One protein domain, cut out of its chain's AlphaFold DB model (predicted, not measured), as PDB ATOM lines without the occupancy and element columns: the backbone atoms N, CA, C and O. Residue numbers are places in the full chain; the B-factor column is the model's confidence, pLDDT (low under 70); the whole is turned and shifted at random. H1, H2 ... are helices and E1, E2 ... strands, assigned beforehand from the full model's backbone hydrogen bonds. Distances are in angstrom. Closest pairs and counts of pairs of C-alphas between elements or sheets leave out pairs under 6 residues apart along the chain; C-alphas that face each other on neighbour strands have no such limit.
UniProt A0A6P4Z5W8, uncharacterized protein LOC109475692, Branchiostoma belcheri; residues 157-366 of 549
ATOM      1  N   VAL A 157      20.976  45.277  92.868       53.53
ATOM      2  CA  VAL A 157      21.251  43.827  92.762       53.53
ATOM      3  C   VAL A 157      19.967  43.001  92.629       53.53
ATOM      4  O   VAL A 157      19.859  42.172  91.729       53.53
ATOM      5  N   PHE A 158      18.962  43.252  93.475       51.72
ATOM      6  CA  PHE A 158      17.677  42.545  93.390       51.72
ATOM      7  C   PHE A 158      16.908  42.919  92.117       51.72
ATOM      8  O   PHE A 158      16.393  42.048  91.422       51.72
ATOM      9  N   THR A 159      16.860  44.210  91.780       52.94
ATOM     10  CA  THR A 159      16.190  44.708  90.570       52.94
ATOM     11  C   THR A 159      16.856  44.187  89.294       52.94
ATOM     12  O   THR A 159      16.147  43.803  88.365       52.94
ATOM     13  N   GLY A 160      18.188  44.075  89.280       54.91
ATOM     14  CA  GLY A 160      18.952  43.449  88.202       54.91
ATOM     15  C   GLY A 160      18.621  41.967  88.017       54.91
ATOM     16  O   GLY A 160      18.285  41.554  86.908       54.91
ATOM     17  N   VAL A 161      18.629  41.175  89.098       57.16
ATOM     18  CA  VAL A 161      18.280  39.741  89.037       57.16
ATOM     19  C   VAL A 161      16.828  39.543  88.588       57.16
ATOM     20  O   VAL A 161      16.562  38.708  87.726       57.16
ATOM     21  N   VAL A 162      15.882  40.330  89.118       58.97
ATOM     22  CA  VAL A 162      14.466  40.275  88.710       58.97
ATOM     23  C   VAL A 162      14.305  40.568  87.221       58.97
ATOM     24  O   VAL A 162      13.586  39.839  86.538       58.97
ATOM     25  N   GLY A 163      14.981  41.606  86.721       51.69
ATOM     26  CA  GLY A 163      14.949  41.972  85.308       51.69
ATOM     27  C   GLY A 163      15.471  40.857  84.403       51.69
ATOM     28  O   GLY A 163      14.822  40.519  83.415       51.69
ATOM     29  N   LEU A 164      16.596  40.236  84.771       61.72
ATOM     30  CA  LEU A 164      17.193  39.140  84.004       61.72
ATOM     31  C   LEU A 164      16.322  37.880  84.004       61.72
ATOM     32  O   LEU A 164      16.106  37.291  82.946       61.72
ATOM     33  N   VAL A 165      15.795  37.475  85.165       62.06
ATOM     34  CA  VAL A 165      14.907  36.303  85.273       62.06
ATOM     35  C   VAL A 165      13.630  36.514  84.463       62.06
ATOM     36  O   VAL A 165      13.235  35.621  83.717       62.06
ATOM     37  N   GLY A 166      12.995  37.684  84.594       56.28
ATOM     38  CA  GLY A 166      11.769  38.000  83.861       56.28
ATOM     39  C   GLY A 166      11.993  37.967  82.352       56.28
ATOM     40  O   GLY A 166      11.292  37.263  81.635       56.28
ATOM     41  N   PHE A 167      13.048  38.634  81.875       61.28
ATOM     42  CA  PHE A 167      13.404  38.611  80.458       61.28
ATOM     43  C   PHE A 167      13.653  37.183  79.943       61.28
ATOM     44  O   PHE A 167      13.240  36.837  78.834       61.28
ATOM     45  N   LEU A 168      14.350  36.354  80.723       63.19
ATOM     46  CA  LEU A 168      14.653  34.977  80.344       63.19
ATOM     47  C   LEU A 168      13.398  34.122  80.199       63.19
ATOM     48  O   LEU A 168      13.313  33.355  79.240       63.19
ATOM     49  N   LEU A 169      12.441  34.249  81.118       63.00
ATOM     50  CA  LEU A 169      11.189  33.495  81.056       63.00
ATOM     51  C   LEU A 169      10.346  33.884  79.832       63.00
ATOM     52  O   LEU A 169       9.913  32.994  79.097       63.00
ATOM     53  N   ASP A 170      10.240  35.176  79.519       62.62
ATOM     54  CA  ASP A 170       9.555  35.656  78.308       62.62
ATOM     55  C   ASP A 170      10.201  35.103  77.018       62.62
ATOM     56  O   ASP A 170       9.544  34.736  76.035       62.62
ATOM     57  N   ARG A 171      11.538  35.043  76.990       63.81
ATOM     58  CA  ARG A 171      12.301  34.624  75.803       63.81
ATOM     59  C   ARG A 171      12.379  33.113  75.643       63.81
ATOM     60  O   ARG A 171      12.389  32.623  74.510       63.81
ATOM     61  N   VAL A 172      12.413  32.359  76.739       64.50
ATOM     62  CA  VAL A 172      12.514  30.895  76.696       64.50
ATOM     63  C   VAL A 172      11.227  30.231  76.209       64.50
ATOM     64  O   VAL A 172      11.277  29.084  75.771       64.50
ATOM     65  N   GLU A 173      10.088  30.922  76.200       60.19
ATOM     66  CA  GLU A 173       8.893  30.444  75.498       60.19
ATOM     67  C   GLU A 173       9.046  30.589  73.977       60.19
ATOM     68  O   GLU A 173       8.836  29.643  73.217       60.19
ATOM     69  N   SER A 174       9.480  31.766  73.526       62.09
ATOM     70  CA  SER A 174       9.427  32.184  72.120       62.09
ATOM     71  C   SER A 174      10.645  31.789  71.274       62.09
ATOM     72  O   SER A 174      10.616  31.926  70.049       62.09
ATOM     73  N   ALA A 175      11.719  31.279  71.885       64.31
ATOM     74  CA  ALA A 175      12.935  30.927  71.158       64.31
ATOM     75  C   ALA A 175      12.737  29.741  70.202       64.31
ATOM     76  O   ALA A 175      12.524  28.605  70.631       64.31
ATOM     77  N   GLN A 176      12.879  30.008  68.905       63.94
ATOM     78  CA  GLN A 176      12.788  29.024  67.817       63.94
ATOM     79  C   GLN A 176      14.079  28.948  66.989       63.94
ATOM     80  O   GLN A 176      14.263  28.018  66.206       63.94
ATOM     81  N   THR A 177      14.990  29.910  67.162       67.12
ATOM     82  CA  THR A 177      16.247  30.001  66.411       67.12
ATOM     83  C   THR A 177      17.466  29.748  67.295       67.12
ATOM     84  O   THR A 177      17.466  30.031  68.494       67.12
ATOM     85  N   THR A 178      18.556  29.272  66.684       67.00
ATOM     86  CA  THR A 178      19.864  29.108  67.344       67.00
ATOM     87  C   THR A 178      20.350  30.404  67.991       67.00
ATOM     88  O   THR A 178      20.914  30.373  69.078       67.00
ATOM     89  N   GLN A 179      20.115  31.546  67.339       67.19
ATOM     90  CA  GLN A 179      20.515  32.850  67.858       67.19
ATOM     91  C   GLN A 179      19.759  33.200  69.146       67.19
ATOM     92  O   GLN A 179      20.390  33.557  70.134       67.19
ATOM     93  N   GLN A 180      18.436  33.015  69.170       67.31
ATOM     94  CA  GLN A 180      17.625  33.262  70.367       67.31
ATOM     95  C   GLN A 180      18.019  32.344  71.531       67.31
ATOM     96  O   GLN A 180      18.085  32.788  72.671       67.31
ATOM     97  N   LEU A 181      18.321  31.073  71.250       69.00
ATOM     98  CA  LEU A 181      18.796  30.141  72.274       69.00
ATOM     99  C   LEU A 181      20.166  30.548  72.833       69.00
ATOM    100  O   LEU A 181      20.385  30.438  74.035       69.00
ATOM    101  N   ASN A 182      21.075  31.048  71.991       69.56
ATOM    102  CA  ASN A 182      22.378  31.545  72.442       69.56
ATOM    103  C   ASN A 182      22.248  32.796  73.324       69.56
ATOM    104  O   ASN A 182      22.974  32.918  74.307       69.56
ATOM    105  N   GLU A 183      21.321  33.703  73.003       67.69
ATOM    106  CA  GLU A 183      21.013  34.875  73.838       67.69
ATOM    107  C   GLU A 183      20.484  34.453  75.218       67.69
ATOM    108  O   GLU A 183      20.970  34.940  76.239       67.69
ATOM    109  N   ILE A 184      19.565  33.479  75.255       68.62
ATOM    110  CA  ILE A 184      19.050  32.885  76.500       68.62
ATOM    111  C   ILE A 184      20.181  32.254  77.314       68.62
ATOM    112  O   ILE A 184      20.274  32.470  78.521       68.62
ATOM    113  N   GLN A 185      21.070  31.495  76.670       74.38
ATOM    114  CA  GLN A 185      22.205  30.877  77.353       74.38
ATOM    115  C   GLN A 185      23.151  31.930  77.950       74.38
ATOM    116  O   GLN A 185      23.633  31.759  79.068       74.38
ATOM    117  N   GLY A 186      23.391  33.035  77.238       70.75
ATOM    118  CA  GLY A 186      24.208  34.147  77.729       70.75
ATOM    119  C   GLY A 186      23.639  34.775  79.001       70.75
ATOM    120  O   GLY A 186      24.362  34.968  79.976       70.75
ATOM    121  N   GLN A 187      22.333  35.012  79.036       68.56
ATOM    122  CA  GLN A 187      21.672  35.574  80.212       68.56
ATOM    123  C   GLN A 187      21.559  34.593  81.373       68.56
ATOM    124  O   GLN A 187      21.671  34.990  82.531       68.56
ATOM    125  N   LEU A 188      21.384  33.300  81.096       70.19
ATOM    126  CA  LEU A 188      21.440  32.286  82.142       70.19
ATOM    127  C   LEU A 188      22.830  32.248  82.797       70.19
ATOM    128  O   LEU A 188      22.932  32.149  84.021       70.19
ATOM    129  N   ASN A 189      23.893  32.377  81.999       74.94
ATOM    130  CA  ASN A 189      25.260  32.484  82.506       74.94
ATOM    131  C   ASN A 189      25.450  33.752  83.350       74.94
ATOM    132  O   ASN A 189      26.128  33.704  84.376       74.94
ATOM    133  N   GLU A 190      24.824  34.863  82.961       71.25
ATOM    134  CA  GLU A 190      24.832  36.108  83.733       71.25
ATOM    135  C   GLU A 190      24.134  35.944  85.091       71.25
ATOM    136  O   GLU A 190      24.716  36.289  86.121       71.25
ATOM    137  N   ILE A 191      22.951  35.321  85.125       66.44
ATOM    138  CA  ILE A 191      22.258  34.990  86.380       66.44
ATOM    139  C   ILE A 191      23.115  34.087  87.263       66.44
ATOM    140  O   ILE A 191      23.225  34.330  88.463       66.44
ATOM    141  N   GLN A 192      23.741  33.053  86.699       75.06
ATOM    142  CA  GLN A 192      24.637  32.181  87.461       75.06
ATOM    143  C   GLN A 192      25.837  32.944  88.024       75.06
ATOM    144  O   GLN A 192      26.209  32.737  89.179       75.06
ATOM    145  N   GLY A 193      26.415  33.860  87.245       70.44
ATOM    146  CA  GLY A 193      27.457  34.765  87.717       70.44
ATOM    147  C   GLY A 193      26.990  35.607  88.905       70.44
ATOM    148  O   GLY A 193      27.681  35.657  89.922       70.44
ATOM    149  N   GLN A 194      25.794  36.194  88.816       70.00
ATOM    150  CA  GLN A 194      25.198  36.979  89.899       70.00
ATOM    151  C   GLN A 194      24.891  36.135  91.140       70.00
ATOM    152  O   GLN A 194      25.162  36.583  92.249       70.00
ATOM    153  N   ILE A 195      24.391  34.905  90.985       70.50
ATOM    154  CA  ILE A 195      24.139  33.986  92.107       70.50
ATOM    155  C   ILE A 195      25.447  33.614  92.812       70.50
ATOM    156  O   ILE A 195      25.492  33.658  94.037       70.50
ATOM    157  N   ARG A 196      26.517  33.303  92.067       73.94
ATOM    158  CA  ARG A 196      27.839  32.984  92.643       73.94
ATOM    159  C   ARG A 196      28.476  34.185  93.346       73.94
ATOM    160  O   ARG A 196      29.155  34.032  94.356       73.94
ATOM    161  N   GLU A 197      28.284  35.379  92.796       68.81
ATOM    162  CA  GLU A 197      28.722  36.630  93.415       68.81
ATOM    163  C   GLU A 197      27.953  36.913  94.711       68.81
ATOM    164  O   GLU A 197      28.546  37.283  95.723       68.81
ATOM    165  N   LEU A 198      26.636  36.704  94.686       64.38
ATOM    166  CA  LEU A 198      25.775  36.802  95.858       64.38
ATOM    167  C   LEU A 198      26.170  35.784  96.923       64.38
ATOM    168  O   LEU A 198      26.281  36.169  98.077       64.38
ATOM    169  N   ASP A 199      26.449  34.537  96.542       65.94
ATOM    170  CA  ASP A 199      26.966  33.501  97.442       65.94
ATOM    171  C   ASP A 199      28.202  33.973  98.199       65.94
ATOM    172  O   ASP A 199      28.198  33.995  99.425       65.94
ATOM    173  N   ARG A 200      29.218  34.461  97.478       68.25
ATOM    174  CA  ARG A 200      30.453  34.957  98.100       68.25
ATOM    175  C   ARG A 200      30.200  36.109  99.074       68.25
ATOM    176  O   ARG A 200      30.852  36.190 100.108       68.25
ATOM    177  N   LYS A 201      29.240  36.987  98.771       60.97
ATOM    178  CA  LYS A 201      28.826  38.092  99.659       60.97
ATOM    179  C   LYS A 201      27.992  37.620 100.855       60.97
ATOM    180  O   LYS A 201      28.016  38.243 101.914       60.97
ATOM    181  N   ILE A 202      27.264  36.520 100.691       62.06
ATOM    182  CA  ILE A 202      26.401  35.900 101.698       62.06
ATOM    183  C   ILE A 202      27.186  34.929 102.595       62.06
ATOM    184  O   ILE A 202      26.717  34.610 103.682       62.06
ATOM    185  N   ASP A 203      28.389  34.488 102.228       57.97
ATOM    186  CA  ASP A 203      29.193  33.585 103.063       57.97
ATOM    187  C   ASP A 203      29.529  34.195 104.437       57.97
ATOM    188  O   ASP A 203      29.452  33.508 105.457       57.97
ATOM    189  N   ASP A 204      29.797  35.502 104.503       49.75
ATOM    190  CA  ASP A 204      29.996  36.218 105.773       49.75
ATOM    191  C   ASP A 204      28.706  36.279 106.601       49.75
ATOM    192  O   ASP A 204      28.728  36.112 107.822       49.75
ATOM    193  N   LEU A 205      27.560  36.460 105.934       48.44
ATOM    194  CA  LEU A 205      26.238  36.388 106.553       48.44
ATOM    195  C   LEU A 205      25.962  34.979 107.101       48.44
ATOM    196  O   LEU A 205      25.466  34.831 108.214       48.44
ATOM    197  N   THR A 206      26.311  33.949 106.337       48.75
ATOM    198  CA  THR A 206      26.109  32.542 106.687       48.75
ATOM    199  C   THR A 206      26.966  32.156 107.884       48.75
ATOM    200  O   THR A 206      26.467  31.469 108.769       48.75
ATOM    201  N   ARG A 207      28.204  32.656 107.988       49.84
ATOM    202  CA  ARG A 207      29.048  32.478 109.181       49.84
ATOM    203  C   ARG A 207      28.464  33.179 110.412       49.84
ATOM    204  O   ARG A 207      28.317  32.531 111.440       49.84
ATOM    205  N   SER A 208      28.004  34.430 110.290       42.09
ATOM    206  CA  SER A 208      27.320  35.134 111.395       42.09
ATOM    207  C   SER A 208      26.025  34.444 111.848       42.09
ATOM    208  O   SER A 208      25.659  34.520 113.016       42.09
ATOM    209  N   VAL A 209      25.324  33.774 110.928       43.69
ATOM    210  CA  VAL A 209      24.129  32.970 111.223       43.69
ATOM    211  C   VAL A 209      24.497  31.592 111.795       43.69
ATOM    212  O   VAL A 209      23.748  31.051 112.597       43.69
ATOM    213  N   SER A 210      25.638  31.019 111.419       39.34
ATOM    214  CA  SER A 210      26.102  29.713 111.916       39.34
ATOM    215  C   SER A 210      26.559  29.770 113.376       39.34
ATOM    216  O   SER A 210      26.429  28.780 114.088       39.34
ATOM    217  N   ASP A 211      27.015  30.940 113.835       39.94
ATOM    218  CA  ASP A 211      27.308  31.219 115.247       39.94
ATOM    219  C   ASP A 211      26.040  31.475 116.083       39.94
ATOM    220  O   ASP A 211      26.101  31.605 117.311       39.94
ATOM    221  N   LEU A 212      24.863  31.536 115.447       42.44
ATOM    222  CA  LEU A 212      23.606  31.571 116.177       42.44
ATOM    223  C   LEU A 212      23.413  30.212 116.845       42.44
ATOM    224  O   LEU A 212      23.412  29.171 116.191       42.44
ATOM    225  N   GLN A 213      23.109  30.228 118.141       40.06
ATOM    226  CA  GLN A 213      22.380  29.142 118.792       40.06
ATOM    227  C   GLN A 213      20.960  29.075 118.202       40.06
ATOM    228  O   GLN A 213      19.965  29.370 118.866       40.06
ATOM    229  N   LEU A 214      20.852  28.743 116.913       47.53
ATOM    230  CA  LEU A 214      19.619  28.308 116.286       47.53
ATOM    231  C   LEU A 214      19.178  27.092 117.092       47.53
ATOM    232  O   LEU A 214      19.787  26.026 117.019       47.53
ATOM    233  N   GLY A 215      18.164  27.276 117.940       43.69
ATOM    234  CA  GLY A 215      17.615  26.172 118.715       43.69
ATOM    235  C   GLY A 215      17.243  25.015 117.783       43.69
ATOM    236  O   GLY A 215      16.913  25.248 116.616       43.69
ATOM    237  N   GLN A 216      17.247  23.779 118.300       44.59
ATOM    238  CA  GLN A 216      16.890  22.561 117.545       44.59
ATOM    239  C   GLN A 216      15.627  22.724 116.671       44.59
ATOM    240  O   GLN A 216      15.535  22.112 115.611       44.59
ATOM    241  N   GLN A 217      14.707  23.607 117.070       43.69
ATOM    242  CA  GLN A 217      13.503  24.018 116.341       43.69
ATOM    243  C   GLN A 217      13.697  24.438 114.864       43.69
ATOM    244  O   GLN A 217      12.797  24.187 114.070       43.69
ATOM    245  N   TYR A 218      14.830  25.035 114.460       50.25
ATOM    246  CA  TYR A 218      15.030  25.521 113.074       50.25
ATOM    247  C   TYR A 218      16.083  24.741 112.279       50.25
ATOM    248  O   TYR A 218      16.234  24.947 111.073       50.25
ATOM    249  N   LEU A 219      16.793  23.813 112.926       51.75
ATOM    250  CA  LEU A 219      17.888  23.062 112.312       51.75
ATOM    251  C   LEU A 219      17.420  22.262 111.086       51.75
ATOM    252  O   LEU A 219      18.088  22.243 110.055       51.75
ATOM    253  N   GLN A 220      16.228  21.666 111.162       53.38
ATOM    254  CA  GLN A 220      15.648  20.904 110.057       53.38
ATOM    255  C   GLN A 220      15.359  21.777 108.824       53.38
ATOM    256  O   GLN A 220      15.583  21.328 107.703       53.38
ATOM    257  N   GLN A 221      14.912  23.024 109.012       54.41
ATOM    258  CA  GLN A 221      14.670  23.966 107.914       54.41
ATOM    259  C   GLN A 221      15.977  24.378 107.242       54.41
ATOM    260  O   GLN A 221      16.074  24.353 106.019       54.41
ATOM    261  N   VAL A 222      17.003  24.703 108.030       56.50
ATOM    262  CA  VAL A 222      18.321  25.086 107.504       56.50
ATOM    263  C   VAL A 222      18.939  23.940 106.699       56.50
ATOM    264  O   VAL A 222      19.443  24.168 105.602       56.50
ATOM    265  N   ILE A 223      18.841  22.701 107.194       58.19
ATOM    266  CA  ILE A 223      19.337  21.513 106.485       58.19
ATOM    267  C   ILE A 223      18.543  21.262 105.200       58.19
ATOM    268  O   ILE A 223      19.141  21.029 104.148       58.19
ATOM    269  N   LEU A 224      17.208  21.314 105.270       57.16
ATOM    270  CA  LEU A 224      16.342  21.097 104.112       57.16
ATOM    271  C   LEU A 224      16.618  22.147 103.033       57.16
ATOM    272  O   LEU A 224      16.946  21.802 101.903       57.16
ATOM    273  N   TYR A 225      16.552  23.428 103.378       70.75
ATOM    274  CA  TYR A 225      16.704  24.507 102.408       70.75
ATOM    275  C   TYR A 225      18.140  24.647 101.901       70.75
ATOM    276  O   TYR A 225      18.330  24.858 100.708       70.75
ATOM    277  N   GLY A 226      19.152  24.435 102.749       66.12
ATOM    278  CA  GLY A 226      20.551  24.409 102.316       66.12
ATOM    279  C   GLY A 226      20.837  23.290 101.308       66.12
ATOM    280  O   GLY A 226      21.565  23.497 100.333       66.12
ATOM    281  N   ARG A 227      20.212  22.117 101.486       69.44
ATOM    282  CA  ARG A 227      20.279  21.016 100.515       69.44
ATOM    283  C   ARG A 227      19.652  21.415  99.180       69.44
ATOM    284  O   ARG A 227      20.282  21.228  98.141       69.44
ATOM    285  N   GLU A 228      18.443  21.971  99.200       76.19
ATOM    286  CA  GLU A 228      17.730  22.350  97.975       76.19
ATOM    287  C   GLU A 228      18.409  23.507  97.233       76.19
ATOM    288  O   GLU A 228      18.524  23.471  96.008       76.19
ATOM    289  N   GLU A 229      18.970  24.472  97.962       77.81
ATOM    290  CA  GLU A 229      19.775  25.557  97.403       77.81
ATOM    291  C   GLU A 229      20.972  25.005  96.611       77.81
ATOM    292  O   GLU A 229      21.210  25.389  95.462       77.81
ATOM    293  N   ARG A 230      21.699  24.045  97.195       76.62
ATOM    294  CA  ARG A 230      22.852  23.398  96.555       76.62
ATOM    295  C   ARG A 230      22.449  22.591  95.325       76.62
ATOM    296  O   ARG A 230      23.109  22.673  94.290       76.62
ATOM    297  N   ARG A 231      21.357  21.835  95.416       78.44
ATOM    298  CA  ARG A 231      20.830  21.041  94.296       78.44
ATOM    299  C   ARG A 231      20.453  21.930  93.118       78.44
ATOM    300  O   ARG A 231      20.827  21.639  91.983       78.44
ATOM    301  N   LEU A 232      19.779  23.041  93.393       84.06
ATOM    302  CA  LEU A 232      19.377  24.006  92.381       84.06
ATOM    303  C   LEU A 232      20.592  24.659  91.709       84.06
ATOM    304  O   LEU A 232      20.647  24.719  90.482       84.06
ATOM    305  N   LYS A 233      21.615  25.046  92.482       82.44
ATOM    306  CA  LYS A 233      22.892  25.539  91.935       82.44
ATOM    307  C   LYS A 233      23.556  24.524  91.006       82.44
ATOM    308  O   LYS A 233      23.960  24.902  89.915       82.44
ATOM    309  N   ASN A 234      23.612  23.246  91.380       80.94
ATOM    310  CA  ASN A 234      24.221  22.201  90.546       80.94
ATOM    311  C   ASN A 234      23.486  22.009  89.209       80.94
ATOM    312  O   ASN A 234      24.115  21.850  88.157       80.94
ATOM    313  N   VAL A 235      22.151  22.047  89.234       83.81
ATOM    314  CA  VAL A 235      21.324  21.964  88.022       83.81
ATOM    315  C   VAL A 235      21.626  23.134  87.089       83.81
ATOM    316  O   VAL A 235      21.838  22.930  85.892       83.81
ATOM    317  N   LEU A 236      21.681  24.350  87.635       84.06
ATOM    318  CA  LEU A 236      21.918  25.556  86.849       84.06
ATOM    319  C   LEU A 236      23.355  25.667  86.351       84.06
ATOM    320  O   LEU A 236      23.578  26.107  85.227       84.06
ATOM    321  N   ASP A 237      24.318  25.213  87.144       82.81
ATOM    322  CA  ASP A 237      25.713  25.126  86.747       82.81
ATOM    323  C   ASP A 237      25.893  24.171  85.559       82.81
ATOM    324  O   ASP A 237      26.535  24.518  84.564       82.81
ATOM    325  N   THR A 238      25.247  23.004  85.600       83.81
ATOM    326  CA  THR A 238      25.262  22.053  84.481       83.81
ATOM    327  C   THR A 238      24.638  22.666  83.230       83.81
ATOM    328  O   THR A 238      25.229  22.602  82.151       83.81
ATOM    329  N   LEU A 239      23.483  23.323  83.373       82.81
ATOM    330  CA  LEU A 239      22.816  23.999  82.263       82.81
ATOM    331  C   LEU A 239      23.670  25.134  81.677       82.81
ATOM    332  O   LEU A 239      23.738  25.276  80.459       82.81
ATOM    333  N   SER A 240      24.374  25.899  82.519       80.88
ATOM    334  CA  SER A 240      25.269  26.990  82.097       80.88
ATOM    335  C   SER A 240      26.425  26.504  81.208       80.88
ATOM    336  O   SER A 240      26.883  27.222  80.318       80.88
ATOM    337  N   ARG A 241      26.859  25.250  81.405       79.94
ATOM    338  CA  ARG A 241      27.951  24.602  80.661       79.94
ATOM    339  C   ARG A 241      27.507  23.945  79.350       79.94
ATOM    340  O   ARG A 241      28.360  23.560  78.546       79.94
ATOM    341  N   MET A 242      26.203  23.812  79.104       81.88
ATOM    342  CA  MET A 242      25.699  23.238  77.855       81.88
ATOM    343  C   MET A 242      25.961  24.175  76.674       81.88
ATOM    344  O   MET A 242      25.819  25.392  76.764       81.88
ATOM    345  N   ARG A 243      26.331  23.599  75.530       79.00
ATOM    346  CA  ARG A 243      26.500  24.344  74.276       79.00
ATOM    347  C   ARG A 243      25.236  24.223  73.448       79.00
ATOM    348  O   ARG A 243      24.522  23.236  73.552       79.00
ATOM    349  N   ILE A 244      24.990  25.175  72.560       76.12
ATOM    350  CA  ILE A 244      23.909  25.062  71.582       76.12
ATOM    351  C   ILE A 244      24.527  24.819  70.208       76.12
ATOM    352  O   ILE A 244      25.403  25.560  69.759       76.12
ATOM    353  N   ARG A 245      24.090  23.753  69.535       75.69
ATOM    354  CA  ARG A 245      24.478  23.414  68.161       75.69
ATOM    355  C   ARG A 245      23.217  23.207  67.336       75.69
ATOM    356  O   ARG A 245      22.347  22.444  67.731       75.69
ATOM    357  N   ASN A 246      23.117  23.889  66.196       73.75
ATOM    358  CA  ASN A 246      21.968  23.792  65.282       73.75
ATOM    359  C   ASN A 246      20.602  24.002  65.970       73.75
ATOM    360  O   ASN A 246      19.631  23.326  65.650       73.75
ATOM    361  N   GLY A 247      20.535  24.920  66.938       68.00
ATOM    362  CA  GLY A 247      19.294  25.229  67.656       68.00
ATOM    363  C   GLY A 247      18.884  24.181  68.693       68.00
ATOM    364  O   GLY A 247      17.754  24.209  69.169       68.00
ATOM    365  N   GLN A 248      19.782  23.267  69.059       76.50
ATOM    366  CA  GLN A 248      19.558  22.263  70.094       76.50
ATOM    367  C   GLN A 248      20.678  22.296  71.131       76.50
ATOM    368  O   GLN A 248      21.831  22.593  70.809       76.50
ATOM    369  N   TYR A 249      20.338  21.973  72.377       80.38
ATOM    370  CA  TYR A 249      21.332  21.769  73.425       80.38
ATOM    371  C   TYR A 249      22.227  20.578  73.069       80.38
ATOM    372  O   TYR A 249      21.767  19.552  72.575       80.38
ATOM    373  N   ALA A 250      23.521  20.741  73.307       77.31
ATOM    374  CA  ALA A 250      24.578  19.800  73.000       77.31
ATOM    375  C   ALA A 250      25.578  19.779  74.162       77.31
ATOM    376  O   ALA A 250      26.062  20.813  74.625       77.31
ATOM    377  N   GLY A 251      25.914  18.581  74.617       78.44
ATOM    378  CA  GLY A 251      26.765  18.345  75.773       78.44
ATOM    379  C   GLY A 251      26.835  16.849  76.061       78.44
ATOM    380  O   GLY A 251      26.172  16.054  75.392       78.44
ATOM    381  N   SER A 252      27.643  16.463  77.040       76.56
ATOM    382  CA  SER A 252      27.648  15.098  77.560       76.56
ATOM    383  C   SER A 252      26.391  14.844  78.390       76.56
ATOM    384  O   SER A 252      26.057  15.660  79.241       76.56
ATOM    385  N   ASP A 253      25.727  13.719  78.134       82.19
ATOM    386  CA  ASP A 253      24.530  13.239  78.840       82.19
ATOM    387  C   ASP A 253      23.395  14.270  79.057       82.19
ATOM    388  O   ASP A 253      22.779  14.368  80.117       82.19
ATOM    389  N   ILE A 254      23.075  15.056  78.024       84.69
ATOM    390  CA  ILE A 254      21.984  16.047  78.101       84.69
ATOM    391  C   ILE A 254      20.606  15.410  78.338       84.69
ATOM    392  O   ILE A 254      19.729  16.041  78.923       84.69
ATOM    393  N   GLN A 255      20.408  14.172  77.873       87.25
ATOM    394  CA  GLN A 255      19.152  13.447  78.053       87.25
ATOM    395  C   GLN A 255      19.017  12.959  79.496       87.25
ATOM    396  O   GLN A 255      17.973  13.212  80.091       87.25
ATOM    397  N   GLY A 256      20.072  12.377  80.083       85.44
ATOM    398  CA  GLY A 256      20.084  11.991  81.492       85.44
ATOM    399  C   GLY A 256      19.913  13.188  82.425       85.44
ATOM    400  O   GLY A 256      19.116  13.128  83.359       85.44
ATOM    401  N   TRP A 257      20.557  14.323  82.126       87.12
ATOM    402  CA  TRP A 257      20.309  15.569  82.861       87.12
ATOM    403  C   TRP A 257      18.835  15.991  82.790       87.12
ATOM    404  O   TRP A 257      18.230  16.295  83.819       87.12
ATOM    405  N   ALA A 258      18.235  15.983  81.595       88.00
ATOM    406  CA  ALA A 258      16.840  16.380  81.420       88.00
ATOM    407  C   ALA A 258      15.867  15.425  82.133       88.00
ATOM    408  O   ALA A 258      14.898  15.885  82.735       88.00
ATOM    409  N   ASP A 259      16.138  14.119  82.111       84.25
ATOM    410  CA  ASP A 259      15.359  13.118  82.847       84.25
ATOM    411  C   ASP A 259      15.463  13.334  84.359       84.25
ATOM    412  O   ASP A 259      14.458  13.285  85.068       84.25
ATOM    413  N   SER A 260      16.655  13.675  84.845       85.12
ATOM    414  CA  SER A 260      16.874  13.982  86.253       85.12
ATOM    415  C   SER A 260      16.146  15.251  86.702       85.12
ATOM    416  O   SER A 260      15.520  15.259  87.760       85.12
ATOM    417  N   VAL A 261      16.183  16.317  85.895       86.81
ATOM    418  CA  VAL A 261      15.464  17.573  86.173       86.81
ATOM    419  C   VAL A 261      13.954  17.340  86.210       86.81
ATOM    420  O   VAL A 261      13.280  17.849  87.103       86.81
ATOM    421  N   LEU A 262      13.426  16.555  85.267       87.81
ATOM    422  CA  LEU A 262      11.991  16.287  85.117       87.81
ATOM    423  C   LEU A 262      11.478  15.120  85.968       87.81
ATOM    424  O   LEU A 262      10.299  14.778  85.861       87.81
ATOM    425  N   SER A 263      12.333  14.513  86.793       81.75
ATOM    426  CA  SER A 263      11.952  13.417  87.678       81.75
ATOM    427  C   SER A 263      10.791  13.820  88.593       81.75
ATOM    428  O   SER A 263      10.711  14.949  89.080       81.75
ATOM    429  N   HIS A 264       9.875  12.886  88.840       67.44
ATOM    430  CA  HIS A 264       8.784  13.073  89.799       67.44
ATOM    431  C   HIS A 264       9.209  12.781  91.247       67.44
ATOM    432  O   HIS A 264       8.498  13.173  92.171       67.44
ATOM    433  N   GLY A 265      10.368  12.143  91.442       60.81
ATOM    434  CA  GLY A 265      10.898  11.817  92.763       60.81
ATOM    435  C   GLY A 265      11.390  13.041  93.539       60.81
ATOM    436  O   GLY A 265      11.408  14.169  93.036       60.81
ATOM    437  N   SER A 266      11.847  12.819  94.773       54.03
ATOM    438  CA  SER A 266      12.463  13.850  95.631       54.03
ATOM    439  C   SER A 266      13.598  14.606  94.939       54.03
ATOM    440  O   SER A 266      13.834  15.779  95.243       54.03
ATOM    441  N   ASP A 267      14.251  13.954  93.972       57.56
ATOM    442  CA  ASP A 267      15.419  14.468  93.265       57.56
ATOM    443  C   ASP A 267      15.100  15.408  92.087       57.56
ATOM    444  O   ASP A 267      15.966  16.165  91.641       57.56
ATOM    445  N   GLY A 268      13.838  15.443  91.651       72.50
ATOM    446  CA  GLY A 268      13.379  16.305  90.567       72.50
ATOM    447  C   GLY A 268      13.239  17.773  90.952       72.50
ATOM    448  O   GLY A 268      12.919  18.122  92.093       72.50
ATOM    449  N   ILE A 269      13.399  18.656  89.960       85.75
ATOM    450  CA  ILE A 269      13.386  20.113  90.159       85.75
ATOM    451  C   ILE A 269      12.054  20.620  90.725       85.75
ATOM    452  O   ILE A 269      12.015  21.659  91.377       85.75
ATOM    453  N   ARG A 270      10.963  19.867  90.535       84.75
ATOM    454  CA  ARG A 270       9.649  20.158  91.119       84.75
ATOM    455  C   ARG A 270       9.698  20.256  92.638       84.75
ATOM    456  O   ARG A 270       9.197  21.225  93.199       84.75
ATOM    457  N   ASN A 271      10.278  19.251  93.286       76.62
ATOM    458  CA  ASN A 271      10.332  19.184  94.742       76.62
ATOM    459  C   ASN A 271      11.334  20.200  95.296       76.62
ATOM    460  O   ASN A 271      11.047  20.849  96.300       76.62
ATOM    461  N   VAL A 272      12.443  20.423  94.578       83.19
ATOM    462  CA  VAL A 272      13.398  21.504  94.870       83.19
ATOM    463  C   VAL A 272      12.680  22.855  94.883       83.19
ATOM    464  O   VAL A 272      12.739  23.583  95.872       83.19
ATOM    465  N   LEU A 273      11.955  23.183  93.809       89.31
ATOM    466  CA  LEU A 273      11.228  24.446  93.679       89.31
ATOM    467  C   LEU A 273      10.130  24.584  94.731       89.31
ATOM    468  O   LEU A 273      10.017  25.643  95.332       89.31
ATOM    469  N   LEU A 274       9.372  23.522  95.014       84.38
ATOM    470  CA  LEU A 274       8.350  23.539  96.062       84.38
ATOM    471  C   LEU A 274       8.949  23.868  97.436       84.38
ATOM    472  O   LEU A 274       8.411  24.693  98.172       84.38
ATOM    473  N   ASN A 275      10.082  23.255  97.777       80.62
ATOM    474  CA  ASN A 275      10.777  23.523  99.032       80.62
ATOM    475  C   ASN A 275      11.344  24.948  99.074       80.62
ATOM    476  O   ASN A 275      11.196  25.629 100.087       80.62
ATOM    477  N   MET A 276      11.922  25.432  97.972       86.69
ATOM    478  CA  MET A 276      12.418  26.809  97.858       86.69
ATOM    479  C   MET A 276      11.289  27.845  97.952       86.69
ATOM    480  O   MET A 276      11.464  28.888  98.577       86.69
ATOM    481  N   LEU A 277      10.112  27.559  97.392       87.25
ATOM    482  CA  LEU A 277       8.923  28.400  97.541       87.25
ATOM    483  C   LEU A 277       8.433  28.394  98.993       87.25
ATOM    484  O   LEU A 277       8.194  29.459  99.554       87.25
ATOM    485  N   ASN A 278       8.385  27.224  99.638       79.31
ATOM    486  CA  ASN A 278       8.018  27.096 101.051       79.31
ATOM    487  C   ASN A 278       9.006  27.787 102.004       79.31
ATOM    488  O   ASN A 278       8.605  28.231 103.076       79.31
ATOM    489  N   MET A 279      10.279  27.915 101.619       79.19
ATOM    490  CA  MET A 279      11.274  28.690 102.366       79.19
ATOM    491  C   MET A 279      10.912  30.181 102.434       79.19
ATOM    492  O   MET A 279      11.157  30.824 103.455       79.19
ATOM    493  N   VAL A 280      10.350  30.729 101.351       82.25
ATOM    494  CA  VAL A 280       9.929  32.137 101.248       82.25
ATOM    495  C   VAL A 280       8.519  32.331 101.804       82.25
ATOM    496  O   VAL A 280       8.257  33.298 102.513       82.25
ATOM    497  N   LYS A 281       7.613  31.407 101.485       77.88
ATOM    498  CA  LYS A 281       6.196  31.445 101.838       77.88
ATOM    499  C   LYS A 281       5.749  30.049 102.281       77.88
ATOM    500  O   LYS A 281       5.302  29.260 101.447       77.88
ATOM    501  N   PRO A 282       5.874  29.715 103.573       65.94
ATOM    502  CA  PRO A 282       5.497  28.398 104.061       65.94
ATOM    503  C   PRO A 282       3.990  28.186 103.894       65.94
ATOM    504  O   PRO A 282       3.180  28.966 104.386       65.94
ATOM    505  N   GLN A 283       3.606  27.112 103.205       56.38
ATOM    506  CA  GLN A 283       2.200  26.704 103.071       56.38
ATOM    507  C   GLN A 283       1.707  25.866 104.262       56.38
ATOM    508  O   GLN A 283       0.526  25.542 104.355       56.38
ATOM    509  N   SER A 284       2.614  25.490 105.167       49.72
ATOM    510  CA  SER A 284       2.343  24.617 106.303       49.72
ATOM    511  C   SER A 284       2.629  25.316 107.629       49.72
ATOM    512  O   SER A 284       3.641  26.000 107.785       49.72
ATOM    513  N   SER A 285       1.755  25.088 108.610       45.41
ATOM    514  CA  SER A 285       1.890  25.564 109.991       45.41
ATOM    515  C   SER A 285       2.910  24.775 110.818       45.41
ATOM    516  O   SER A 285       3.159  25.144 111.963       45.41
ATOM    517  N   VAL A 286       3.534  23.733 110.244       38.41
ATOM    518  CA  VAL A 286       4.464  22.791 110.906       38.41
ATOM    519  C   VAL A 286       5.649  23.478 111.612       38.41
ATOM    520  O   VAL A 286       6.290  22.866 112.459       38.41
ATOM    521  N   PHE A 287       5.894  24.768 111.356       42.41
ATOM    522  CA  PHE A 287       6.951  25.551 112.006       42.41
ATOM    523  C   PHE A 287       6.475  26.920 112.527       42.41
ATOM    524  O   PHE A 287       7.204  27.909 112.465       42.41
ATOM    525  N   GLY A 288       5.220  27.010 112.979       44.06
ATOM    526  CA  GLY A 288       4.649  28.259 113.503       44.06
ATOM    527  C   GLY A 288       4.383  29.320 112.426       44.06
ATOM    528  O   GLY A 288       4.320  30.506 112.734       44.06
ATOM    529  N   GLY A 289       4.276  28.904 111.157       53.38
ATOM    530  CA  GLY A 289       3.902  29.761 110.024       53.38
ATOM    531  C   GLY A 289       4.960  30.774 109.561       53.38
ATOM    532  O   GLY A 289       4.664  31.580 108.684       53.38
ATOM    533  N   LYS A 290       6.180  30.752 110.116       57.16
ATOM    534  CA  LYS A 290       7.257  31.697 109.768       57.16
ATOM    535  C   LYS A 290       8.132  31.186 108.624       57.16
ATOM    536  O   LYS A 290       8.513  30.015 108.603       57.16
ATOM    537  N   SER A 291       8.475  32.075 107.693       73.38
ATOM    538  CA  SER A 291       9.420  31.784 106.606       73.38
ATOM    539  C   SER A 291      10.871  31.785 107.106       73.38
ATOM    540  O   SER A 291      11.184  32.393 108.133       73.38
ATOM    541  N   LEU A 292      11.799  31.178 106.357       72.88
ATOM    542  CA  LEU A 292      13.231  31.281 106.682       72.88
ATOM    543  C   LEU A 292      13.717  32.737 106.591       72.88
ATOM    544  O   LEU A 292      14.592  33.157 107.344       72.88
ATOM    545  N   PHE A 293      13.104  33.531 105.713       76.25
ATOM    546  CA  PHE A 293      13.366  34.963 105.615       76.25
ATOM    547  C   PHE A 293      12.913  35.735 106.859       76.25
ATOM    548  O   PHE A 293      13.604  36.668 107.260       76.25
ATOM    549  N   ASP A 294      11.824  35.327 107.517       71.44
ATOM    550  CA  ASP A 294      11.418  35.896 108.809       71.44
ATOM    551  C   ASP A 294      12.427  35.559 109.908       71.44
ATOM    552  O   ASP A 294      12.721  36.397 110.759       71.44
ATOM    553  N   ILE A 295      12.999  34.354 109.870       68.75
ATOM    554  CA  ILE A 295      14.041  33.934 110.812       68.75
ATOM    555  C   ILE A 295      15.319  34.754 110.588       68.75
ATOM    556  O   ILE A 295      15.860  35.309 111.546       68.75
ATOM    557  N   TYR A 296      15.775  34.895 109.338       69.50
ATOM    558  CA  TYR A 296      16.923  35.747 109.005       69.50
ATOM    559  C   TYR A 296      16.685  37.203 109.404       69.50
ATOM    560  O   TYR A 296      17.561  37.821 110.011       69.50
ATOM    561  N   HIS A 297      15.487  37.722 109.134       71.94
ATOM    562  CA  HIS A 297      15.087  39.069 109.512       71.94
ATOM    563  C   HIS A 297      15.228  39.306 111.021       71.94
ATOM    564  O   HIS A 297      15.912  40.240 111.436       71.94
ATOM    565  N   GLN A 298      14.657  38.419 111.841       65.19
ATOM    566  CA  GLN A 298      14.670  38.538 113.303       65.19
ATOM    567  C   GLN A 298      16.077  38.464 113.908       65.19
ATOM    568  O   GLN A 298      16.337  39.080 114.942       65.19
ATOM    569  N   GLN A 299      16.987  37.702 113.300       60.28
ATOM    570  CA  GLN A 299      18.331  37.512 113.850       60.28
ATOM    571  C   GLN A 299      19.309  38.596 113.401       60.28
ATOM    572  O   GLN A 299      20.097  39.075 114.212       60.28
ATOM    573  N   LEU A 300      19.245  39.027 112.142       56.50
ATOM    574  CA  LEU A 300      20.177  40.021 111.610       56.50
ATOM    575  C   LEU A 300      19.889  41.442 112.094       56.50
ATOM    576  O   LEU A 300      20.806  42.257 112.157       56.50
ATOM    577  N   ASN A 301      18.648  41.725 112.490       54.06
ATOM    578  CA  ASN A 301      18.271  43.014 113.065       54.06
ATOM    579  C   ASN A 301      19.019  43.323 114.386       54.06
ATOM    580  O   ASN A 301      19.167  44.477 114.771       54.06
ATOM    581  N   LYS A 302      19.592  42.304 115.045       50.97
ATOM    582  CA  LYS A 302      20.392  42.451 116.274       50.97
ATOM    583  C   LYS A 302      21.832  42.940 116.039       50.97
ATOM    584  O   LYS A 302      22.516  43.263 117.004       50.97
ATOM    585  N   GLY A 303      22.316  42.954 114.790       46.22
ATOM    586  CA  GLY A 303      23.738  43.122 114.440       46.22
ATOM    587  C   GLY A 303      24.130  44.451 113.778       46.22
ATOM    588  O   GLY A 303      25.255  44.566 113.297       46.22
ATOM    589  N   GLY A 304      23.235  45.443 113.730       49.38
ATOM    590  CA  GLY A 304      23.467  46.729 113.057       49.38
ATOM    591  C   GLY A 304      22.793  46.830 111.680       49.38
ATOM    592  O   GLY A 304      22.819  45.912 110.862       49.38
ATOM    593  N   LEU A 305      22.169  47.982 111.434       48.06
ATOM    594  CA  LEU A 305      21.105  48.184 110.437       48.06
ATOM    595  C   LEU A 305      21.580  48.256 108.982       48.06
ATOM    596  O   LEU A 305      20.892  47.810 108.062       48.06
ATOM    597  N   GLU A 306      22.777  48.793 108.774       49.38
ATOM    598  CA  GLU A 306      23.346  48.982 107.441       49.38
ATOM    599  C   GLU A 306      23.739  47.635 106.819       49.38
ATOM    600  O   GLU A 306      23.284  47.287 105.726       49.38
ATOM    601  N   GLN A 307      24.464  46.798 107.572       55.31
ATOM    602  CA  GLN A 307      24.801  45.442 107.137       55.31
ATOM    603  C   GLN A 307      23.562  44.549 107.014       55.31
ATOM    604  O   GLN A 307      23.495  43.739 106.092       55.31
ATOM    605  N   TYR A 308      22.577  44.710 107.901       59.16
ATOM    606  CA  TYR A 308      21.302  43.994 107.861       59.16
ATOM    607  C   TYR A 308      20.575  44.178 106.515       59.16
ATOM    608  O   TYR A 308      20.264  43.196 105.834       59.16
ATOM    609  N   SER A 309      20.341  45.428 106.096       55.78
ATOM    610  CA  SER A 309      19.552  45.726 104.892       55.78
ATOM    611  C   SER A 309      20.250  45.271 103.604       55.78
ATOM    612  O   SER A 309      19.603  44.805 102.663       55.78
ATOM    613  N   ILE A 310      21.581  45.367 103.549       61.16
ATOM    614  CA  ILE A 310      22.390  44.907 102.416       61.16
ATOM    615  C   ILE A 310      22.360  43.376 102.336       61.16
ATOM    616  O   ILE A 310      22.045  42.822 101.281       61.16
ATOM    617  N   LYS A 311      22.605  42.688 103.457       68.69
ATOM    618  CA  LYS A 311      22.632  41.219 103.541       68.69
ATOM    619  C   LYS A 311      21.269  40.595 103.224       68.69
ATOM    620  O   LYS A 311      21.199  39.627 102.466       68.69
ATOM    621  N   MET A 312      20.175  41.183 103.715       73.44
ATOM    622  CA  MET A 312      18.819  40.714 103.402       73.44
ATOM    623  C   MET A 312      18.471  40.876 101.921       73.44
ATOM    624  O   MET A 312      17.935  39.949 101.313       73.44
ATOM    625  N   ARG A 313      18.831  42.009 101.305       68.00
ATOM    626  CA  ARG A 313      18.617  42.230  99.866       68.00
ATOM    627  C   ARG A 313      19.426  41.265  99.005       68.00
ATOM    628  O   ARG A 313      18.905  40.752  98.017       68.00
ATOM    629  N   GLN A 314      20.665  40.975  99.396       70.25
ATOM    630  CA  GLN A 314      21.499  39.975  98.729       70.25
ATOM    631  C   GLN A 314      20.876  38.576  98.821       70.25
ATOM    632  O   GLN A 314      20.722  37.914  97.794       70.25
ATOM    633  N   LYS A 315      20.439  38.144 100.013       78.00
ATOM    634  CA  LYS A 315      19.800  36.827 100.176       78.00
ATOM    635  C   LYS A 315      18.483  36.725  99.408       78.00
ATOM    636  O   LYS A 315      18.229  35.711  98.760       78.00
ATOM    637  N   ALA A 316      17.676  37.784  99.411       79.00
ATOM    638  CA  ALA A 316      16.451  37.854  98.619       79.00
ATOM    639  C   ALA A 316      16.742  37.726  97.115       79.00
ATOM    640  O   ALA A 316      16.076  36.953  96.426       79.00
ATOM    641  N   ALA A 317      17.766  38.424  96.613       71.56
ATOM    642  CA  ALA A 317      18.162  38.366  95.205       71.56
ATOM    643  C   ALA A 317      18.642  36.968  94.814       71.56
ATOM    644  O   ALA A 317      18.260  36.449  93.768       71.56
ATOM    645  N   GLN A 318      19.418  36.330  95.689       81.94
ATOM    646  CA  GLN A 318      19.915  34.981  95.469       81.94
ATOM    647  C   GLN A 318      18.768  33.977  95.354       81.94
ATOM    648  O   GLN A 318      18.704  33.226  94.384       81.94
ATOM    649  N   VAL A 319      17.854  33.966  96.327       86.62
ATOM    650  CA  VAL A 319      16.737  33.015  96.349       86.62
ATOM    651  C   VAL A 319      15.796  33.243  95.170       86.62
ATOM    652  O   VAL A 319      15.401  32.276  94.518       86.62
ATOM    653  N   TYR A 320      15.490  34.501  94.842       81.81
ATOM    654  CA  TYR A 320      14.687  34.834  93.665       81.81
ATOM    655  C   TYR A 320      15.343  34.325  92.372       81.81
ATOM    656  O   TYR A 320      14.695  33.663  91.559       81.81
ATOM    657  N   GLY A 321      16.646  34.582  92.205       78.50
ATOM    658  CA  GLY A 321      17.420  34.122  91.051       78.50
ATOM    659  C   GLY A 321      17.486  32.600  90.945       78.50
ATOM    660  O   GLY A 321      17.367  32.057  89.849       78.50
ATOM    661  N   LEU A 322      17.619  31.899  92.071       88.44
ATOM    662  CA  LEU A 322      17.614  30.440  92.116       88.44
ATOM    663  C   LEU A 322      16.264  29.862  91.687       88.44
ATOM    664  O   LEU A 322      16.236  29.003  90.808       88.44
ATOM    665  N   ILE A 323      15.153  30.346  92.256       90.31
ATOM    666  CA  ILE A 323      13.798  29.892  91.897       90.31
ATOM    667  C   ILE A 323      13.542  30.130  90.406       90.31
ATOM    668  O   ILE A 323      13.134  29.211  89.693       90.31
ATOM    669  N   GLY A 324      13.847  31.332  89.909       85.75
ATOM    670  CA  GLY A 324      13.695  31.664  88.493       85.75
ATOM    671  C   GLY A 324      14.570  30.800  87.591       85.75
ATOM    672  O   GLY A 324      14.092  30.240  86.604       85.75
ATOM    673  N   GLY A 325      15.831  30.602  87.978       86.94
ATOM    674  CA  GLY A 325      16.739  29.679  87.313       86.94
ATOM    675  C   GLY A 325      16.176  28.260  87.254       86.94
ATOM    676  O   GLY A 325      16.236  27.628  86.202       86.94
ATOM    677  N   GLY A 326      15.584  27.758  88.338       91.75
ATOM    678  CA  GLY A 326      14.978  26.426  88.376       91.75
ATOM    679  C   GLY A 326      13.848  26.245  87.370       91.75
ATOM    680  O   GLY A 326      13.802  25.219  86.691       91.75
ATOM    681  N   TYR A 327      12.990  27.255  87.200       91.62
ATOM    682  CA  TYR A 327      11.986  27.252  86.132       91.62
ATOM    683  C   TYR A 327      12.631  27.265  84.742       91.62
ATOM    684  O   TYR A 327      12.234  26.472  83.885       91.62
ATOM    685  N   CYS A 328      13.674  28.072  84.527       86.00
ATOM    686  CA  CYS A 328      14.441  28.050  83.277       86.00
ATOM    687  C   CYS A 328      15.055  26.667  83.002       86.00
ATOM    688  O   CYS A 328      14.999  26.183  81.870       86.00
ATOM    689  N   ALA A 329      15.589  25.995  84.024       91.19
ATOM    690  CA  ALA A 329      16.145  24.653  83.897       91.19
ATOM    691  C   ALA A 329      15.081  23.604  83.581       91.19
ATOM    692  O   ALA A 329      15.298  22.755  82.715       91.19
ATOM    693  N   TRP A 330      13.908  23.702  84.207       93.88
ATOM    694  CA  TRP A 330      12.762  22.862  83.871       93.88
ATOM    695  C   TRP A 330      12.381  23.029  82.397       93.88
ATOM    696  O   TRP A 330      12.258  22.048  81.662       93.88
ATOM    697  N   ILE A 331      12.246  24.270  81.929       89.81
ATOM    698  CA  ILE A 331      11.874  24.561  80.542       89.81
ATOM    699  C   ILE A 331      12.947  24.061  79.564       89.81
ATOM    700  O   ILE A 331      12.613  23.465  78.536       89.81
ATOM    701  N   ALA A 332      14.230  24.235  79.887       88.56
ATOM    702  CA  ALA A 332      15.328  23.692  79.093       88.56
ATOM    703  C   ALA A 332      15.262  22.157  79.009       88.56
ATOM    704  O   ALA A 332      15.385  21.597  77.919       88.56
ATOM    705  N   ALA A 333      14.975  21.471  80.119       91.69
ATOM    706  CA  ALA A 333      14.787  20.024  80.126       91.69
ATOM    707  C   ALA A 333      13.583  19.593  79.267       91.69
ATOM    708  O   ALA A 333      13.705  18.664  78.468       91.69
ATOM    709  N   LEU A 334      12.448  20.303  79.330       92.06
ATOM    710  CA  LEU A 334      11.298  20.047  78.448       92.06
ATOM    711  C   LEU A 334      11.673  20.199  76.968       92.06
ATOM    712  O   LEU A 334      11.295  19.356  76.151       92.06
ATOM    713  N   ARG A 335      12.460  21.227  76.621       87.94
ATOM    714  CA  ARG A 335      12.981  21.429  75.259       87.94
ATOM    715  C   ARG A 335      13.867  20.262  74.818       87.94
ATOM    716  O   ARG A 335      13.678  19.762  73.711       87.94
ATOM    717  N   ILE A 336      14.770  19.787  75.679       89.19
ATOM    718  CA  ILE A 336      15.656  18.637  75.408       89.19
ATOM    719  C   ILE A 336      14.863  17.339  75.205       89.19
ATOM    720  O   ILE A 336      15.207  16.541  74.331       89.19
ATOM    721  N   LYS A 337      13.778  17.135  75.964       92.00
ATOM    722  CA  LYS A 337      12.879  15.978  75.805       92.00
ATOM    723  C   LYS A 337      11.879  16.123  74.650       92.00
ATOM    724  O   LYS A 337      11.084  15.215  74.430       92.00
ATOM    725  N   GLY A 338      11.868  17.250  73.935       89.44
ATOM    726  CA  GLY A 338      10.904  17.510  72.861       89.44
ATOM    727  C   GLY A 338       9.462  17.733  73.343       89.44
ATOM    728  O   GLY A 338       8.532  17.672  72.542       89.44
ATOM    729  N   ARG A 339       9.254  18.030  74.632       90.75
ATOM    730  CA  ARG A 339       7.941  18.226  75.276       90.75
ATOM    731  C   ARG A 339       7.425  19.660  75.091       90.75
ATOM    732  O   ARG A 339       7.083  20.350  76.047       90.75
ATOM    733  N   GLN A 340       7.385  20.125  73.841       83.69
ATOM    734  CA  GLN A 340       7.091  21.526  73.500       83.69
ATOM    735  C   GLN A 340       5.713  21.999  73.998       83.69
ATOM    736  O   GLN A 340       5.577  23.138  74.431       83.69
ATOM    737  N   GLY A 341       4.709  21.114  74.000       86.38
ATOM    738  CA  GLY A 341       3.348  21.440  74.447       86.38
ATOM    739  C   GLY A 341       3.223  21.802  75.932       86.38
ATOM    740  O   GLY A 341       2.208  22.362  76.334       86.38
ATOM    741  N   GLU A 342       4.241  21.519  76.746       91.00
ATOM    742  CA  GLU A 342       4.233  21.787  78.190       91.00
ATOM    743  C   GLU A 342       4.960  23.084  78.567       91.00
ATOM    744  O   GLU A 342       4.804  23.578  79.683       91.00
ATOM    745  N   ILE A 343       5.732  23.659  77.639       87.25
ATOM    746  CA  ILE A 343       6.591  24.819  77.906       87.25
ATOM    747  C   ILE A 343       5.760  26.038  78.301       87.25
ATOM    748  O   ILE A 343       6.005  26.606  79.359       87.25
ATOM    749  N   THR A 344       4.745  26.402  77.514       86.25
ATOM    750  CA  THR A 344       3.883  27.563  77.798       86.25
ATOM    751  C   THR A 344       3.217  27.465  79.170       86.25
ATOM    752  O   THR A 344       3.133  28.450  79.902       86.25
ATOM    753  N   ALA A 345       2.753  26.272  79.554       88.94
ATOM    754  CA  ALA A 345       2.157  26.068  80.870       88.94
ATOM    755  C   ALA A 345       3.191  26.281  81.985       88.94
ATOM    756  O   ALA A 345       2.892  26.942  82.979       88.94
ATOM    757  N   LYS A 346       4.415  25.773  81.793       91.19
ATOM    758  CA  LYS A 346       5.492  25.891  82.779       91.19
ATOM    759  C   LYS A 346       6.056  27.312  82.892       91.19
ATOM    760  O   LYS A 346       6.389  27.722  83.998       91.19
ATOM    761  N   VAL A 347       6.110  28.071  81.796       81.62
ATOM    762  CA  VAL A 347       6.482  29.500  81.794       81.62
ATOM    763  C   VAL A 347       5.487  30.301  82.631       81.62
ATOM    764  O   VAL A 347       5.888  30.951  83.590       81.62
ATOM    765  N   ARG A 348       4.182  30.154  82.360       83.50
ATOM    766  CA  ARG A 348       3.121  30.843  83.118       83.50
ATOM    767  C   ARG A 348       3.094  30.469  84.598       83.50
ATOM    768  O   ARG A 348       2.738  31.289  85.441       83.50
ATOM    769  N   GLU A 349       3.399  29.214  84.915       88.94
ATOM    770  CA  GLU A 349       3.567  28.765  86.299       88.94
ATOM    771  C   GLU A 349       4.756  29.477  86.954       88.94
ATOM    772  O   GLU A 349       4.590  30.071  88.016       88.94
ATOM    773  N   GLY A 350       5.912  29.500  86.287       83.44
ATOM    774  CA  GLY A 350       7.104  30.197  86.767       83.44
ATOM    775  C   GLY A 350       6.879  31.691  86.998       83.44
ATOM    776  O   GLY A 350       7.216  32.193  88.066       83.44
ATOM    777  N   GLU A 351       6.255  32.390  86.048       79.81
ATOM    778  CA  GLU A 351       5.894  33.809  86.177       79.81
ATOM    779  C   GLU A 351       5.013  34.064  87.402       79.81
ATOM    780  O   GLU A 351       5.311  34.944  88.207       79.81
ATOM    781  N   ARG A 352       3.954  33.265  87.580       85.81
ATOM    782  CA  ARG A 352       3.021  33.408  88.704       85.81
ATOM    783  C   ARG A 352       3.716  33.214  90.048       85.81
ATOM    784  O   ARG A 352       3.523  34.019  90.960       85.81
ATOM    785  N   GLU A 353       4.504  32.150  90.174       86.25
ATOM    786  CA  GLU A 353       5.216  31.855  91.416       86.25
ATOM    787  C   GLU A 353       6.266  32.931  91.712       86.25
ATOM    788  O   GLU A 353       6.359  33.404  92.843       86.25
ATOM    789  N   LEU A 354       6.996  33.413  90.701       80.62
ATOM    790  CA  LEU A 354       7.957  34.503  90.871       80.62
ATOM    791  C   LEU A 354       7.299  35.832  91.242       80.62
ATOM    792  O   LEU A 354       7.839  36.551  92.084       80.62
ATOM    793  N   SER A 355       6.131  36.158  90.683       77.38
ATOM    794  CA  SER A 355       5.342  37.310  91.129       77.38
ATOM    795  C   SER A 355       4.985  37.189  92.612       77.38
ATOM    796  O   SER A 355       5.212  38.132  93.369       77.38
ATOM    797  N   SER A 356       4.525  36.015  93.059       81.31
ATOM    798  CA  SER A 356       4.194  35.794  94.472       81.31
ATOM    799  C   SER A 356       5.424  35.850  95.391       81.31
ATOM    800  O   SER A 356       5.363  36.424  96.482       81.31
ATOM    801  N   VAL A 357       6.563  35.304  94.952       81.88
ATOM    802  CA  VAL A 357       7.845  35.397  95.669       81.88
ATOM    803  C   VAL A 357       8.291  36.855  95.779       81.88
ATOM    804  O   VAL A 357       8.696  37.282  96.857       81.88
ATOM    805  N   LYS A 358       8.186  37.641  94.700       73.69
ATOM    806  CA  LYS A 358       8.539  39.068  94.694       73.69
ATOM    807  C   LYS A 358       7.736  39.849  95.732       73.69
ATOM    808  O   LYS A 358       8.332  40.590  96.509       73.69
ATOM    809  N   GLU A 359       6.418  39.665  95.756       74.75
ATOM    810  CA  GLU A 359       5.530  40.298  96.740       74.75
ATOM    811  C   GLU A 359       5.911  39.898  98.171       74.75
ATOM    812  O   GLU A 359       6.053  40.752  99.044       74.75
ATOM    813  N   SER A 360       6.170  38.607  98.396       76.94
ATOM    814  CA  SER A 360       6.549  38.081  99.716       76.94
ATOM    815  C   SER A 360       7.893  38.640 100.204       76.94
ATOM    816  O   SER A 360       8.068  38.890 101.398       76.94
ATOM    817  N   LEU A 361       8.839  38.867  99.287       77.00
ATOM    818  CA  LEU A 361      10.157  39.418  99.601       77.00
ATOM    819  C   LEU A 361      10.166  40.947  99.721       77.00
ATOM    820  O   LEU A 361      11.096  41.495 100.311       77.00
ATOM    821  N   GLN A 362       9.150  41.648  99.208       68.00
ATOM    822  CA  GLN A 362       9.108  43.112  99.139       68.00
ATOM    823  C   GLN A 362       9.339  43.786 100.499       68.00
ATOM    824  O   GLN A 362      10.059  44.784 100.569       68.00
ATOM    825  N   LYS A 363       8.834  43.185 101.583       68.69
ATOM    826  CA  LYS A 363       9.019  43.673 102.960       68.69
ATOM    827  C   LYS A 363      10.479  43.683 103.445       68.69
ATOM    828  O   LYS A 363      10.795  44.401 104.382       68.69
ATOM    829  N   TYR A 364      11.374  42.923 102.808       66.38
ATOM    830  CA  TYR A 364      12.812  42.906 103.126       66.38
ATOM    831  C   TYR A 364      13.658  43.734 102.150       66.38
ATOM    832  O   TYR A 364      14.851  43.934 102.372       66.38
ATOM    833  N   LEU A 365      13.059  44.168 101.039       56.28
ATOM    834  CA  LEU A 365      13.729  44.888  99.952       56.28
ATOM    835  C   LEU A 365      13.543  46.397 100.066       56.28
ATOM    836  O   LEU A 365      14.420  47.164  99.671       56.28
ATOM    837  N   VAL A 366      12.402  46.802 100.617       50.38
ATOM    838  CA  VAL A 366      12.051  48.184 100.912       50.38
ATOM    839  C   VAL A 366      12.391  48.436 102.373       50.38
ATOM    840  O   VAL A 366      11.536  48.411 103.250       50.38
TER     841      VAL A 366
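AT A GLANCE: This is residues 157 to 366 of the 549 residues of the protein "uncharacterized protein LOC109475692" of Branchiostoma belcheri (UniProt A0A6P4Z5W8). An elongated bundle of helices is built round the long helix H7, which runs through its middle with H1, H2, H5 and H8 packed about it and H3 crossing over part of it. The small strand hairpin E1 E2 sits at one end of the long axis, near the start of H2, and H6 folds back into H7 at the other end. The printed part has 210 residues, with eight named helices and two named strands in the order H1 H2 H3 E1 E2 H4 H5 H6 H7 H8; E1 and E2 make an antiparallel sheet, and the class is mostly helix. It is compact, with a radius of gyration of the C-alphas of 17.3 A and spans of 54 by 33 by 29 A.

IN THESE COORDINATES: H1, residues 157 to 174, begins at C-alpha 157 (21.251, 43.827, 92.762). H2, residues 178 to 210, is 45.0 A long with a kink of 44 degrees near residue 204, and H3, residues 216 to 241, is 38.6 A long. E1 is residues 243 to 245, E2 248 to 250, H4 254 to 261, H5 269 to 280 and H6 292 to 303. H7, residues 305 to 336, is 46.1 A long. H8, residues 340 to 365, is 35.9 A long, kinks by 35 degrees near residue 359 and ends at C-alpha 365 (13.729, 44.888, 99.952).

HOW THE PARTS SIT: H7 is the hub, touching the seven other helices. H7 and H8 form a helical hairpin at a shallow tilt of 4 degrees, their closest C-alphas, of Arg 313 and Leu 365, 5.6 A apart. H1 touches H7 at Phe 158 and Ala 317, closest C-alphas 4.6 A apart, and runs the same way. With residues 311 to 325 alone, H7 touches H2; their tilt of 37 degrees is only just steep, and their closest C-alphas, of Ile 195 and Gln 318, are 5.5 A apart. H3 touches H5 with residues 224 to 232 alone, at a steep tilt of 48 degrees; the closest C-alphas, of Glu 228 and Val 272, are 5.4 A apart. H4 touches H7 at Ala 258 and Ala 333, closest C-alphas 4.4 A apart. In the hairpin E1 E2, N 243 and O 250 are 2.9 A apart, within hydrogen-bond range. H4 and H7 have every O i to N i+4 pair within hydrogen-bond range; H1 has 12 of 14, H2 27 of 29, H3 20 of 22, H5 7 of 8, H6 6 of 8 and H8 18 of 22.

THE WHOLE: The two C-alphas farthest apart, of Asn 246 and Lys 302, are 54.3 A apart. The printed part has no cut, and H5 to H6 is a long link. Mean pLDDT of the printed part is 70.6; 96 residues are under 70, among them residues 157 to 184.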